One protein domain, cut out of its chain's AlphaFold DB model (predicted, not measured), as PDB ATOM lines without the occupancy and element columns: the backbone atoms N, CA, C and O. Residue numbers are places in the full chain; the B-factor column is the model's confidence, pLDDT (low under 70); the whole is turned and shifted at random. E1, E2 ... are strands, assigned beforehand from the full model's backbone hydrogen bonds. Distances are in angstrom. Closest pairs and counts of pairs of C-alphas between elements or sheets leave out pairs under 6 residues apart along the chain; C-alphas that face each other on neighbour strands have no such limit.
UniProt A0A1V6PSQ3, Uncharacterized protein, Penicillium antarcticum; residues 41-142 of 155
ATOM      1  N   LEU A  41      11.964  -8.294 -31.160       75.75
ATOM      2  CA  LEU A  41      10.973  -7.337 -31.624       75.75
ATOM      3  C   LEU A  41      11.122  -6.041 -30.814       75.75
ATOM      4  O   LEU A  41      11.350  -6.092 -29.602       75.75
ATOM      5  N   PRO A  42      11.020  -4.870 -31.461       83.44
ATOM      6  CA  PRO A  42      11.001  -3.604 -30.745       83.44
ATOM      7  C   PRO A  42       9.754  -3.514 -29.857       83.44
ATOM      8  O   PRO A  42       8.744  -4.164 -30.117       83.44
ATOM      9  N   SER A  43       9.803  -2.648 -28.842       86.81
ATOM     10  CA  SER A  43       8.688  -2.432 -27.903       86.81
ATOM     11  C   SER A  43       7.384  -2.014 -28.586       86.81
ATOM     12  O   SER A  43       6.303  -2.257 -28.059       86.81
ATOM     13  N   THR A  44       7.492  -1.376 -29.751       88.19
ATOM     14  CA  THR A  44       6.360  -0.934 -30.559       88.19
ATOM     15  C   THR A  44       6.520  -1.474 -31.969       88.19
ATOM     16  O   THR A  44       7.544  -1.241 -32.615       88.19
ATOM     17  N   VAL A  45       5.482  -2.142 -32.463       90.00
ATOM     18  CA  VAL A  45       5.364  -2.580 -33.855       90.00
ATOM     19  C   VAL A  45       4.125  -1.960 -34.490       90.00
ATOM     20  O   VAL A  45       3.109  -1.763 -33.826       90.00
ATOM     21  N   SER A  46       4.205  -1.647 -35.775       90.88
ATOM     22  CA  SER A  46       3.118  -1.078 -36.569       90.88
ATOM     23  C   SER A  46       2.822  -1.958 -37.777       90.88
ATOM     24  O   SER A  46       3.697  -2.642 -38.310       90.88
ATOM     25  N   LEU A  47       1.564  -1.958 -38.214       89.44
ATOM     26  CA  LEU A  47       1.113  -2.721 -39.371       89.44
ATOM     27  C   LEU A  47       0.809  -1.771 -40.530       89.44
ATOM     28  O   LEU A  47      -0.090  -0.937 -40.445       89.44
ATOM     29  N   HIS A  48       1.533  -1.927 -41.636       88.31
ATOM     30  CA  HIS A  48       1.376  -1.107 -42.832       88.31
ATOM     31  C   HIS A  48       0.911  -1.955 -44.013       88.31
ATOM     32  O   HIS A  48       1.662  -2.760 -44.567       88.31
ATOM     33  N   GLY A  49      -0.325  -1.731 -44.448       82.31
ATOM     34  CA  GLY A  49      -0.914  -2.375 -45.618       82.31
ATOM     35  C   GLY A  49      -1.604  -1.365 -46.525       82.31
ATOM     36  O   GLY A  49      -2.072  -0.320 -46.076       82.31
ATOM     37  N   GLN A  50      -1.692  -1.679 -47.817       78.69
ATOM     38  CA  GLN A  50      -2.613  -0.975 -48.706       78.69
ATOM     39  C   GLN A  50      -3.980  -1.648 -48.616       78.69
ATOM     40  O   GLN A  50      -4.132  -2.795 -49.027       78.69
ATOM     41  N   TRP A  51      -4.981  -0.911 -48.134       64.00
ATOM     42  CA  TRP A  51      -6.356  -1.401 -47.983       64.00
ATOM     43  C   TRP A  51      -6.935  -2.003 -49.276       64.00
ATOM     44  O   TRP A  51      -7.647  -3.000 -49.250       64.00
ATOM     45  N   THR A  52      -6.568  -1.455 -50.438       61.94
ATOM     46  CA  THR A  52      -7.022  -1.925 -51.761       61.94
ATOM     47  C   THR A  52      -6.293  -3.174 -52.274       61.94
ATOM     48  O   THR A  52      -6.679  -3.731 -53.300       61.94
ATOM     49  N   LYS A  53      -5.241  -3.629 -51.582       64.81
ATOM     50  CA  LYS A  53      -4.448  -4.823 -51.906       64.81
ATOM     51  C   LYS A  53      -4.151  -5.611 -50.633       64.81
ATOM     52  O   LYS A  53      -2.993  -5.880 -50.325       64.81
ATOM     53  N   LEU A  54      -5.203  -6.032 -49.934       68.75
ATOM     54  CA  LEU A  54      -5.137  -6.780 -48.672       68.75
ATOM     55  C   LEU A  54      -4.453  -8.164 -48.768       68.75
ATOM     56  O   LEU A  54      -4.582  -8.987 -47.878       68.75
ATOM     57  N   LYS A  55      -3.724  -8.461 -49.846       82.06
ATOM     58  CA  LYS A  55      -2.985  -9.713 -50.016       82.06
ATOM     59  C   LYS A  55      -1.730  -9.763 -49.145       82.06
ATOM     60  O   LYS A  55      -1.298 -10.854 -48.783       82.06
ATOM     61  N   SER A  56      -1.139  -8.611 -48.824       88.19
ATOM     62  CA  SER A  56       0.035  -8.547 -47.958       88.19
ATOM     63  C   SER A  56       0.158  -7.228 -47.196       88.19
ATOM     64  O   SER A  56      -0.282  -6.170 -47.650       88.19
ATOM     65  N   MET A  57       0.764  -7.304 -46.014       91.00
ATOM     66  CA  MET A  57       0.997  -6.194 -45.093       91.00
ATOM     67  C   MET A  57       2.411  -6.305 -44.523       91.00
ATOM     68  O   MET A  57       2.926  -7.406 -44.356       91.00
ATOM     69  N   ASN A  58       3.049  -5.179 -44.220       90.75
ATOM     70  CA  ASN A  58       4.366  -5.157 -43.587       90.75
ATOM     71  C   ASN A  58       4.206  -4.888 -42.095       90.75
ATOM     72  O   ASN A  58       3.526  -3.934 -41.712       90.75
ATOM     73  N   LEU A  59       4.862  -5.701 -41.279       90.06
ATOM     74  CA  LEU A  59       5.083  -5.421 -39.872       90.06
ATOM     75  C   LEU A  59       6.364  -4.594 -39.755       90.06
ATOM     76  O   LEU A  59       7.427  -5.030 -40.201       90.06
ATOM     77  N   CYS A  60       6.260  -3.401 -39.186       90.12
ATOM     78  CA  CYS A  60       7.357  -2.450 -39.050       90.12
ATOM     79  C   CYS A  60       7.669  -2.187 -37.573       90.12
ATOM     80  O   CYS A  60       6.800  -2.299 -36.714       90.12
ATOM     81  N   GLY A  61       8.915  -1.837 -37.271       88.06
ATOM     82  CA  GLY A  61       9.350  -1.430 -35.943       88.06
ATOM     83  C   GLY A  61       9.193   0.072 -35.736       88.06
ATOM     84  O   GLY A  61       9.789   0.863 -36.466       88.06
ATOM     85  N   GLY A  62       8.454   0.466 -34.702       84.00
ATOM     86  CA  GLY A  62       8.105   1.862 -34.445       84.00
ATOM     87  C   GLY A  62       7.000   2.373 -35.373       84.00
ATOM     88  O   GLY A  62       6.242   1.594 -35.942       84.00
ATOM     89  N   GLU A  63       6.887   3.693 -35.503       77.44
ATOM     90  CA  GLU A  63       5.783   4.344 -36.228       77.44
ATOM     91  C   GLU A  63       6.053   4.550 -37.733       77.44
ATOM     92  O   GLU A  63       5.119   4.788 -38.497       77.44
ATOM     93  N   ASP A  64       7.314   4.467 -38.180       74.81
ATOM     94  CA  ASP A  64       7.684   4.684 -39.589       74.81
ATOM     95  C   ASP A  64       7.700   3.361 -40.380       74.81
ATOM     96  O   ASP A  64       8.348   2.378 -40.011       74.81
ATOM     97  N   ALA A  65       7.068   3.376 -41.556       78.25
ATOM     98  CA  ALA A  65       6.991   2.266 -42.505       78.25
ATOM     99  C   ALA A  65       8.342   1.853 -43.130       78.25
ATOM    100  O   ALA A  65       8.396   0.912 -43.934       78.25
ATOM    101  N   LYS A  66       9.425   2.583 -42.834       79.69
ATOM    102  CA  LYS A  66      10.786   2.294 -43.318       79.69
ATOM    103  C   LYS A  66      11.468   1.156 -42.569       79.69
ATOM    104  O   LYS A  66      12.307   0.481 -43.158       79.69
ATOM    105  N   ASN A  67      11.121   0.930 -41.305       83.81
ATOM    106  CA  ASN A  67      11.762  -0.095 -40.487       83.81
ATOM    107  C   ASN A  67      11.005  -1.426 -40.588       83.81
ATOM    108  O   ASN A  67      10.342  -1.841 -39.646       83.81
ATOM    109  N   ARG A  68      11.026  -2.060 -41.762       84.50
ATOM    110  CA  ARG A  68      10.259  -3.290 -42.022       84.50
ATOM    111  C   ARG A  68      10.940  -4.500 -41.390       84.50
ATOM    112  O   ARG A  68      12.102  -4.763 -41.675       84.50
ATOM    113  N   LEU A  69      10.191  -5.240 -40.580       87.62
ATOM    114  CA  LEU A  69      10.659  -6.418 -39.850       87.62
ATOM    115  C   LEU A  69      10.196  -7.709 -40.524       87.62
ATOM    116  O   LEU A  69      10.994  -8.610 -40.765       87.62
ATOM    117  N   CYS A  70       8.900  -7.799 -40.829       90.88
ATOM    118  CA  CYS A  70       8.286  -9.012 -41.362       90.88
ATOM    119  C   CYS A  70       7.210  -8.689 -42.401       90.88
ATOM    120  O   CYS A  70       6.616  -7.608 -42.398       90.88
ATOM    121  N   LEU A  71       6.905  -9.672 -43.243       91.69
ATOM    122  CA  LEU A  71       5.804  -9.623 -44.196       91.69
ATOM    123  C   LEU A  71       4.703 -10.564 -43.709       91.69
ATOM    124  O   LEU A  71       4.955 -11.735 -43.430       91.69
ATOM    125  N   ILE A  72       3.485 -10.043 -43.637       93.00
ATOM    126  CA  ILE A  72       2.262 -10.806 -43.407       93.00
ATOM    127  C   ILE A  72       1.588 -10.997 -44.761       93.00
ATOM    128  O   ILE A  72       1.294 -10.024 -45.455       93.00
ATOM    129  N   GLU A  73       1.329 -12.241 -45.143       92.00
ATOM    130  CA  GLU A  73       0.642 -12.589 -46.387       92.00
ATOM    131  C   GLU A  73      -0.688 -13.268 -46.084       92.00
ATOM    132  O   GLU A  73      -0.738 -14.179 -45.265       92.00
ATOM    133  N   MET A  74      -1.757 -12.870 -46.772       90.38
ATOM    134  CA  MET A  74      -3.035 -13.575 -46.702       90.38
ATOM    135  C   MET A  74      -3.069 -14.717 -47.721       90.38
ATOM    136  O   MET A  74      -2.809 -14.521 -48.914       90.38
ATOM    137  N   GLN A  75      -3.440 -15.908 -47.261       88.69
ATOM    138  CA  GLN A  75      -3.680 -17.085 -48.086       88.69
ATOM    139  C   GLN A  75      -5.164 -17.423 -48.079       88.69
ATOM    140  O   GLN A  75      -5.777 -17.616 -47.042       88.69
ATOM    141  N   THR A  76      -5.733 -17.518 -49.275       85.94
ATOM    142  CA  THR A  76      -7.159 -17.775 -49.518       85.94
ATOM    143  C   THR A  76      -7.473 -19.262 -49.729       85.94
ATOM    144  O   THR A  76      -8.516 -19.600 -50.276       85.94
ATOM    145  N   GLY A  77      -6.529 -20.160 -49.429       85.00
ATOM    146  CA  GLY A  77      -6.656 -21.607 -49.650       85.00
ATOM    147  C   GLY A  77      -6.521 -22.085 -51.107       85.00
ATOM    148  O   GLY A  77      -6.080 -23.206 -51.335       85.00
ATOM    149  N   TYR A  78      -6.786 -21.255 -52.123       83.94
ATOM    150  CA  TYR A  78      -6.754 -21.696 -53.535       83.94
ATOM    151  C   TYR A  78      -5.403 -22.220 -54.029       83.94
ATOM    152  O   TYR A  78      -5.348 -23.005 -54.971       83.94
ATOM    153  N   SER A  79      -4.299 -21.745 -53.450       78.94
ATOM    154  CA  SER A  79      -2.958 -22.088 -53.929       78.94
ATOM    155  C   SER A  79      -2.487 -23.470 -53.473       78.94
ATOM    156  O   SER A  79      -1.512 -23.969 -54.031       78.94
ATOM    157  N   GLY A  80      -3.123 -24.063 -52.453       82.62
ATOM    158  CA  GLY A  80      -2.708 -25.348 -51.890       82.62
ATOM    159  C   GLY A  80      -1.300 -25.341 -51.284       82.62
ATOM    160  O   GLY A  80      -0.735 -26.407 -51.050       82.62
ATOM    161  N   LYS A  81      -0.689 -24.168 -51.070       86.69
ATOM    162  CA  LYS A  81       0.721 -24.082 -50.678       86.69
ATOM    163  C   LYS A  81       0.911 -24.428 -49.202       86.69
ATOM    164  O   LYS A  81       0.147 -23.920 -48.377       86.69
ATOM    165  N   PRO A  82       1.935 -25.228 -48.854       88.19
ATOM    166  CA  PRO A  82       2.267 -25.485 -47.463       88.19
ATOM    167  C   PRO A  82       2.697 -24.189 -46.749       88.19
ATOM    168  O   PRO A  82       3.194 -23.263 -47.402       88.19
ATOM    169  N   PRO A  83       2.526 -24.120 -45.420       91.38
ATOM    170  CA  PRO A  83       1.993 -25.181 -44.556       91.38
ATOM    171  C   PRO A  83       0.455 -25.241 -44.519       91.38
ATOM    172  O   PRO A  83      -0.108 -26.284 -44.207       91.38
ATOM    173  N   LEU A  84      -0.243 -24.168 -44.908       90.81
ATOM    174  CA  LEU A  84      -1.706 -24.079 -44.790       90.81
ATOM    175  C   LEU A  84      -2.469 -24.941 -45.810       90.81
ATOM    176  O   LEU A  84      -3.613 -25.330 -45.574       90.81
ATOM    177  N   GLY A  85      -1.863 -25.271 -46.949       90.19
ATOM    178  CA  GLY A  85      -2.520 -26.055 -47.988       90.19
ATOM    179  C   GLY A  85      -3.767 -25.343 -48.523       90.19
ATOM    180  O   GLY A  85      -3.694 -24.206 -48.994       90.19
ATOM    181  N   MET A  86      -4.913 -26.028 -48.449       90.12
ATOM    182  CA  MET A  86      -6.222 -25.520 -48.886       90.12
ATOM    183  C   MET A  86      -6.973 -24.701 -47.822       90.12
ATOM    184  O   MET A  86      -8.160 -24.418 -47.988       90.12
ATOM    185  N   ARG A  87      -6.301 -24.334 -46.728       89.56
ATOM    186  CA  ARG A  87      -6.877 -23.530 -45.646       89.56
ATOM    187  C   ARG A  87      -6.706 -22.044 -45.918       89.56
ATOM    188  O   ARG A  87      -5.693 -21.615 -46.486       89.56
ATOM    189  N   THR A  88      -7.698 -21.272 -45.500       90.31
ATOM    190  CA  THR A  88      -7.587 -19.815 -45.439       90.31
ATOM    191  C   THR A  88      -6.788 -19.436 -44.197       90.31
ATOM    192  O   THR A  88      -6.878 -20.103 -43.170       90.31
ATOM    193  N   GLY A  89      -5.964 -18.396 -44.293       91.19
ATOM    194  CA  GLY A  89      -5.135 -17.968 -43.177       91.19
ATOM    195  C   GLY A  89      -4.121 -16.894 -43.540       91.19
ATOM    196  O   GLY A  89      -4.219 -16.219 -44.569       91.19
ATOM    197  N   ILE A  90      -3.127 -16.753 -42.677       93.00
ATOM    198  CA  ILE A  90      -2.040 -15.790 -42.759       93.00
ATOM    199  C   ILE A  90      -0.684 -16.488 -42.636       93.00
ATOM    200  O   ILE A  90      -0.529 -17.472 -41.914       93.00
ATOM    201  N   LEU A  91       0.315 -15.956 -43.334       93.81
ATOM    202  CA  LEU A  91       1.708 -16.389 -43.264       93.81
ATOM    203  C   LEU A  91       2.567 -15.234 -42.776       93.81
ATOM    204  O   LEU A  91       2.445 -14.122 -43.288       93.81
ATOM    205  N   LEU A  92       3.466 -15.513 -41.838       93.56
ATOM    206  CA  LEU A  92       4.467 -14.572 -41.357       93.56
ATOM    207  C   LEU A  92       5.831 -14.937 -41.947       93.56
ATOM    208  O   LEU A  92       6.306 -16.057 -41.771       93.56
ATOM    209  N   ARG A  93       6.476 -13.998 -42.637       91.62
ATOM    210  CA  ARG A  93       7.769 -14.189 -43.312       91.62
ATOM    211  C   ARG A  93       8.873 -13.379 -42.643       91.62
ATOM    212  O   ARG A  93       8.644 -12.240 -42.234       91.62
ATOM    213  N   ASN A  94      10.083 -13.932 -42.627       88.25
ATOM    214  CA  ASN A  94      11.293 -13.285 -42.124       88.25
ATOM    215  C   ASN A  94      11.897 -12.325 -43.159       88.25
ATOM    216  O   ASN A  94      12.967 -12.581 -43.711       88.25
ATOM    217  N   GLY A  95      11.172 -11.260 -43.488       86.75
ATOM    218  CA  GLY A  95      11.628 -10.265 -44.450       86.75
ATOM    219  C   GLY A  95      10.480  -9.513 -45.110       86.75
ATOM    220  O   GLY A  95       9.453  -9.258 -44.491       86.75
ATOM    221  N   MET A  96      10.663  -9.126 -46.368       84.75
ATOM    222  CA  MET A  96       9.757  -8.246 -47.120       84.75
ATOM    223  C   MET A  96       9.185  -8.906 -48.381       84.75
ATOM    224  O   MET A  96       8.474  -8.261 -49.155       84.75
ATOM    225  N   SER A  97       9.519 -10.170 -48.624       87.00
ATOM    226  CA  SER A  97       9.197 -10.906 -49.839       87.00
ATOM    227  C   SER A  97       8.498 -12.223 -49.522       87.00
ATOM    228  O   SER A  97       8.791 -12.898 -48.539       87.00
ATOM    229  N   SER A  98       7.635 -12.653 -50.440       86.75
ATOM    230  CA  SER A  98       6.995 -13.975 -50.415       86.75
ATOM    231  C   SER A  98       7.982 -15.142 -50.551       86.75
ATOM    232  O   SER A  98       7.617 -16.302 -50.365       86.75
ATOM    233  N   LYS A  99       9.231 -14.835 -50.922       88.94
ATOM    234  CA  LYS A  99      10.342 -15.787 -51.031       88.94
ATOM    235  C   LYS A  99      11.170 -15.893 -49.754       88.94
ATOM    236  O   LYS A  99      12.018 -16.776 -49.683       88.94
ATOM    237  N   ASP A 100      10.955 -14.999 -48.792       88.88
ATOM    238  CA  ASP A 100      11.709 -15.018 -47.546       88.88
ATOM    239  C   ASP A 100      11.265 -16.204 -46.665       88.88
ATOM    240  O   ASP A 100      10.150 -16.728 -46.834       88.88
ATOM    241  N   PRO A 101      12.124 -16.661 -45.734       88.44
ATOM    242  CA  PRO A 101      11.820 -17.806 -44.882       88.44
ATOM    243  C   PRO A 101      10.499 -17.637 -44.129       88.44
ATOM    244  O   PRO A 101      10.170 -16.548 -43.659       88.44
ATOM    245  N   LEU A 102       9.731 -18.720 -44.014       90.06
ATOM    246  CA  LEU A 102       8.491 -18.719 -43.246       90.06
ATOM    247  C   LEU A 102       8.808 -18.796 -41.747       90.06
ATOM    248  O   LEU A 102       9.534 -19.686 -41.315       90.06
ATOM    249  N   LEU A 103       8.255 -17.868 -40.969       89.94
ATOM    250  CA  LEU A 103       8.405 -17.802 -39.514       89.94
ATOM    251  C   LEU A 103       7.255 -18.452 -38.765       89.94
ATOM    252  O   LEU A 103       7.474 -18.948 -37.669       89.94
ATOM    253  N   ALA A 104       6.048 -18.377 -39.317       93.12
ATOM    254  CA  ALA A 104       4.848 -19.001 -38.780       93.12
ATOM    255  C   ALA A 104       3.736 -18.950 -39.832       93.12
ATOM    256  O   ALA A 104       3.777 -18.138 -40.764       93.12
ATOM    257  N   ALA A 105       2.709 -19.770 -39.658       95.06
ATOM    258  CA  ALA A 105       1.438 -19.594 -40.348       95.06
ATOM    259  C   ALA A 105       0.282 -19.873 -39.390       95.06
ATOM    260  O   ALA A 105       0.419 -20.686 -38.487       95.06
ATOM    261  N   ALA A 106      -0.854 -19.222 -39.598       94.69
ATOM    262  CA  ALA A 106      -2.064 -19.472 -38.826       94.69
ATOM    263  C   ALA A 106      -3.274 -19.433 -39.754       94.69
ATOM    264  O   ALA A 106      -3.299 -18.637 -40.691       94.69
ATOM    265  N   GLY A 107      -4.268 -20.276 -39.525       92.81
ATOM    266  CA  GLY A 107      -5.459 -20.313 -40.365       92.81
ATOM    267  C   GLY A 107      -6.570 -21.162 -39.780       92.81
ATOM    268  O   GLY A 107      -6.493 -21.582 -38.628       92.81
ATOM    269  N   ASP A 108      -7.582 -21.422 -40.595       91.12
ATOM    270  CA  ASP A 108      -8.707 -22.273 -40.220       91.12
ATOM    271  C   ASP A 108      -8.249 -23.730 -40.123       91.12
ATOM    272  O   ASP A 108      -7.523 -24.212 -40.995       91.12
ATOM    273  N   GLU A 109      -8.710 -24.479 -39.119       89.00
ATOM    274  CA  GLU A 109      -8.445 -25.925 -39.082       89.00
ATOM    275  C   GLU A 109      -9.065 -26.633 -40.306       89.00
ATOM    276  O   GLU A 109      -8.466 -27.544 -40.900       89.00
ATOM    277  N   ALA A 110     -10.250 -26.168 -40.716       85.19
ATOM    278  CA  ALA A 110     -11.028 -26.726 -41.811       85.19
ATOM    279  C   ALA A 110     -10.522 -26.258 -43.185       85.19
ATOM    280  O   ALA A 110     -10.154 -25.103 -43.392       85.19
ATOM    281  N   CYS A 111     -10.552 -27.162 -44.163       83.25
ATOM    282  CA  CYS A 111     -10.228 -26.844 -45.552       83.25
ATOM    283  C   CYS A 111     -11.444 -26.266 -46.294       83.25
ATOM    284  O   CYS A 111     -12.568 -26.733 -46.108       83.25
ATOM    285  N   GLY A 112     -11.205 -25.345 -47.234       72.06
ATOM    286  CA  GLY A 112     -12.225 -24.847 -48.163       72.06
ATOM    287  C   GLY A 112     -12.600 -23.373 -47.980       72.06
ATOM    288  O   GLY A 112     -12.057 -22.661 -47.146       72.06
ATOM    289  N   LEU A 113     -13.534 -22.908 -48.819       63.69
ATOM    290  CA  LEU A 113     -13.960 -21.499 -48.919       63.69
ATOM    291  C   LEU A 113     -15.091 -21.112 -47.956       63.69
ATOM    292  O   LEU A 113     -15.601 -19.995 -48.014       63.69
ATOM    293  N   HIS A 114     -15.506 -22.029 -47.086       56.12
ATOM    294  CA  HIS A 114     -16.575 -21.809 -46.115       56.12
ATOM    295  C   HIS A 114     -15.945 -21.409 -44.775       56.12
ATOM    296  O   HIS A 114     -15.906 -22.183 -43.826       56.12
ATOM    297  N   ALA A 115     -15.356 -20.213 -44.770       56.97
ATOM    298  CA  ALA A 115     -14.440 -19.727 -43.745       56.97
ATOM    299  C   ALA A 115     -15.172 -18.925 -42.663       56.97
ATOM    300  O   ALA A 115     -15.442 -17.751 -42.876       56.97
ATOM    301  N   PHE A 116     -15.493 -19.587 -41.549       63.25
ATOM    302  CA  PHE A 116     -15.535 -19.049 -40.179       63.25
ATOM    303  C   PHE A 116     -15.518 -20.250 -39.221       63.25
ATOM    304  O   PHE A 116     -16.473 -20.470 -38.473       63.25
ATOM    305  N   ASN A 117     -14.481 -21.092 -39.306       74.38
ATOM    306  CA  ASN A 117     -14.306 -22.117 -38.281       74.38
ATOM    307  C   ASN A 117     -13.898 -21.393 -36.988       74.38
ATOM    308  O   ASN A 117     -12.932 -20.629 -37.027       74.38
ATOM    309  N   PRO A 118     -14.631 -21.560 -35.873       80.44
ATOM    310  CA  PRO A 118     -14.193 -21.018 -34.592       80.44
ATOM    311  C   PRO A 118     -12.828 -21.586 -34.170       80.44
ATOM    312  O   PRO A 118     -12.077 -20.903 -33.479       80.44
ATOM    313  N   ASP A 119     -12.478 -22.782 -34.647       89.38
ATOM    314  CA  ASP A 119     -11.200 -23.415 -34.369       89.38
ATOM    315  C   ASP A 119     -10.141 -23.105 -35.433       89.38
ATOM    316  O   ASP A 119     -10.352 -23.217 -36.649       89.38
ATOM    317  N   GLY A 120      -8.958 -22.757 -34.942       91.00
ATOM    318  CA  GLY A 120      -7.784 -22.428 -35.728       91.00
ATOM    319  C   GLY A 120      -6.677 -23.472 -35.635       91.00
ATOM    320  O   GLY A 120      -6.657 -24.362 -34.786       91.00
ATOM    321  N   ILE A 121      -5.704 -23.314 -36.520       93.19
ATOM    322  CA  ILE A 121      -4.464 -24.084 -36.565       93.19
ATOM    323  C   ILE A 121      -3.287 -23.122 -36.709       93.19
ATOM    324  O   ILE A 121      -3.353 -22.157 -37.477       93.19
ATOM    325  N   VAL A 122      -2.206 -23.386 -35.985       94.75
ATOM    326  CA  VAL A 122      -0.958 -22.625 -36.039       94.75
ATOM    327  C   VAL A 122       0.174 -23.567 -36.419       94.75
ATOM    328  O   VAL A 122       0.281 -24.678 -35.914       94.75
ATOM    329  N   PHE A 123       1.020 -23.109 -37.331       94.12
ATOM    330  CA  PHE A 123       2.245 -23.766 -37.745       94.12
ATOM    331  C   PHE A 123       3.418 -22.938 -37.247       94.12
ATOM    332  O   PHE A 123       3.621 -21.813 -37.718       94.12
ATOM    333  N   LEU A 124       4.178 -23.496 -36.311       91.38
ATOM    334  CA  LEU A 124       5.351 -22.867 -35.724       91.38
ATOM    335  C   LEU A 124       6.609 -23.646 -36.107       91.38
ATOM    336  O   LEU A 124       6.560 -24.859 -36.291       91.38
ATOM    337  N   PRO A 125       7.761 -22.989 -36.239       86.88
ATOM    338  CA  PRO A 125       9.009 -23.690 -36.411       86.88
ATOM    339  C   PRO A 125       9.324 -24.542 -35.177       86.88
ATOM    340  O   PRO A 125       9.042 -24.115 -34.057       86.88
ATOM    341  N   PRO A 126       9.931 -25.719 -35.375       84.88
ATOM    342  CA  PRO A 126      10.176 -26.655 -34.297       84.88
ATOM    343  C   PRO A 126      11.137 -26.080 -33.264       84.88
ATOM    344  O   PRO A 126      12.054 -25.319 -33.600       84.88
ATOM    345  N   LEU A 127      10.917 -26.492 -32.016       79.25
ATOM    346  CA  LEU A 127      11.721 -26.109 -30.852       79.25
ATOM    347  C   LEU A 127      13.183 -26.549 -30.985       79.25
ATOM    348  O   LEU A 127      14.078 -25.812 -30.582       79.25
ATOM    349  N   ASP A 128      13.410 -27.710 -31.603       80.44
ATOM    350  CA  ASP A 128      14.731 -28.199 -31.998       80.44
ATOM    351  C   ASP A 128      14.856 -28.171 -33.533       80.44
ATOM    352  O   ASP A 128      14.426 -29.105 -34.223       80.44
ATOM    353  N   PRO A 129      15.335 -27.057 -34.111       75.00
ATOM    354  CA  PRO A 129      15.351 -26.889 -35.552       75.00
ATOM    355  C   PRO A 129      16.515 -27.629 -36.213       75.00
ATOM    356  O   PRO A 129      17.676 -27.257 -36.053       75.00
ATOM    357  N   ASP A 130      16.197 -28.590 -37.081       80.50
ATOM    358  CA  ASP A 130      17.157 -29.087 -38.069       80.50
ATOM    359  C   ASP A 130      17.320 -28.039 -39.189       80.50
ATOM    360  O   ASP A 130      16.357 -27.769 -39.912       80.50
ATOM    361  N   PRO A 131      18.518 -27.456 -39.398       75.38
ATOM    362  CA  PRO A 131      18.752 -26.457 -40.443       75.38
ATOM    363  C   PRO A 131      18.532 -26.980 -41.872       75.38
ATOM    364  O   PRO A 131      18.522 -26.186 -42.810       75.38
ATOM    365  N   LYS A 132      18.391 -28.297 -42.064       79.94
ATOM    366  CA  LYS A 132      18.086 -28.926 -43.360       79.94
ATOM    367  C   LYS A 132      16.600 -29.227 -43.551       79.94
ATOM    368  O   LYS A 132      16.229 -29.762 -44.597       79.94
ATOM    369  N   SER A 133      15.768 -28.920 -42.560       80.75
ATOM    370  CA  SER A 133      14.349 -29.247 -42.547       80.75
ATOM    371  C   SER A 133      13.495 -27.984 -42.512       80.75
ATOM    372  O   SER A 133      13.612 -27.162 -41.608       80.75
ATOM    373  N   ASP A 134      12.562 -27.880 -43.459       78.81
ATOM    374  CA  ASP A 134      11.505 -26.856 -43.461       78.81
ATOM    375  C   ASP A 134      10.263 -27.308 -42.670       78.81
ATOM    376  O   ASP A 134       9.162 -26.775 -42.843       78.81
ATOM    377  N   ARG A 135      10.407 -28.345 -41.834       87.00
ATOM    378  CA  ARG A 135       9.319 -28.847 -40.996       87.00
ATOM    379  C   ARG A 135       8.837 -27.742 -40.054       87.00
ATOM    380  O   ARG A 135       9.640 -27.023 -39.470       87.00
ATOM    381  N   MET A 136       7.520 -27.681 -39.884       89.56
ATOM    382  CA  MET A 136       6.829 -26.880 -38.878       89.56
ATOM    383  C   MET A 136       6.078 -27.825 -37.938       89.56
ATOM    384  O   MET A 136       5.503 -28.816 -38.399       89.56
ATOM    385  N   ASP A 137       6.071 -27.514 -36.651       90.88
ATOM    386  CA  ASP A 137       5.174 -28.125 -35.680       90.88
ATOM    387  C   ASP A 137       3.791 -27.473 -35.769       90.88
ATOM    388  O   ASP A 137       3.632 -26.355 -36.265       90.88
ATOM    389  N   THR A 138       2.767 -28.233 -35.388       92.50
ATOM    390  CA  THR A 138       1.361 -27.866 -35.573       92.50
ATOM    391  C   THR A 138       0.668 -27.821 -34.226       92.50
ATOM    392  O   THR A 138       0.724 -28.789 -33.474       92.50
ATOM    393  N   GLU A 139      -0.031 -26.726 -33.969       92.31
ATOM    394  CA  GLU A 139      -0.787 -26.495 -32.745       92.31
ATOM    395  C   GLU A 139      -2.226 -26.111 -33.088       92.31
ATOM    396  O   GLU A 139      -2.488 -25.424 -34.080       92.31
ATOM    397  N   LEU A 140      -3.171 -26.578 -32.277       91.44
ATOM    398  CA  LEU A 140      -4.596 -26.333 -32.467       91.44
ATOM    399  C   LEU A 140      -5.049 -25.214 -31.533       91.44
ATOM    400  O   LEU A 140      -4.782 -25.250 -30.334       91.44
ATOM    401  N   LEU A 141      -5.769 -24.240 -32.081       89.44
ATOM    402  CA  LEU A 141      -6.403 -23.172 -31.317       89.44
ATOM    403  C   LEU A 141      -7.896 -23.455 -31.249       89.44
ATOM    404  O   LEU A 141      -8.591 -23.348 -32.254       89.44
ATOM    405  N   ARG A 142      -8.391 -23.813 -30.068       89.75
ATOM    406  CA  ARG A 142      -9.821 -24.033 -29.848       89.75
ATOM    407  C   ARG A 142     -10.462 -22.754 -29.349       89.75
ATOM    408  O   ARG A 142      -9.934 -22.111 -28.440       89.75
TER     409      ARG A 142
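This is residues 41 to 142 of the 155 residues of an uncharacterized protein of Penicillium antarcticum (UniProt A0A1V6PSQ3). The domain is a single strongly twisted and curled sheet of seven strands, laid side by side in chain order like a turning ribbon, with loops of up to 12 residues between the strands. E4 and E5 lie in its middle, and E1 and E7 form its two far edges. The printed part has 102 residues, with no named helix and seven named strands, E1 to E7; the sheet's order is the same and all antiparallel. The class is all strand, though under half of the residues, 43 of 102, are in named elements. The whole is compact, with a radius of gyration of the C-alphas of 14.3 A and spans of 37 by 37 by 26 A.

E1, residues 45 to 49, begins at C-alpha 45 (5.364, -2.580, -33.855). E2 is residues 56 to 61, 16.8 A long. E3, residues 68 to 76, is the longest at 23.9 A. E4 is residues 88 to 93, 16.5 A, and E5 residues 102 to 108, 17.8 A. E6 is residues 120 to 124, and E7, residues 137 to 141, ends at C-alpha 141 (-6.403, -23.172, -31.317).

The strands form a meander, each the antiparallel neighbour of the one before. In the hairpin E1 and E2, at 152 degrees, N 46 and O 60 are 2.8 A apart, within hydrogen-bond range. So are N 73 and O 91 of E3 and E4, 2.9 A, and N 122 and O 139 of E6 and E7, 2.8 A. Edge strands E1 and E7 are apart.

The farthest C-alphas, Thr 52 and Asp 128, are 39.4 A apart. The printed part has no cut. The links E3 to E4, E5 to E6 and E6 to E7 are long. Residues 51 to 54 and 113 to 116 have pLDDT under 70.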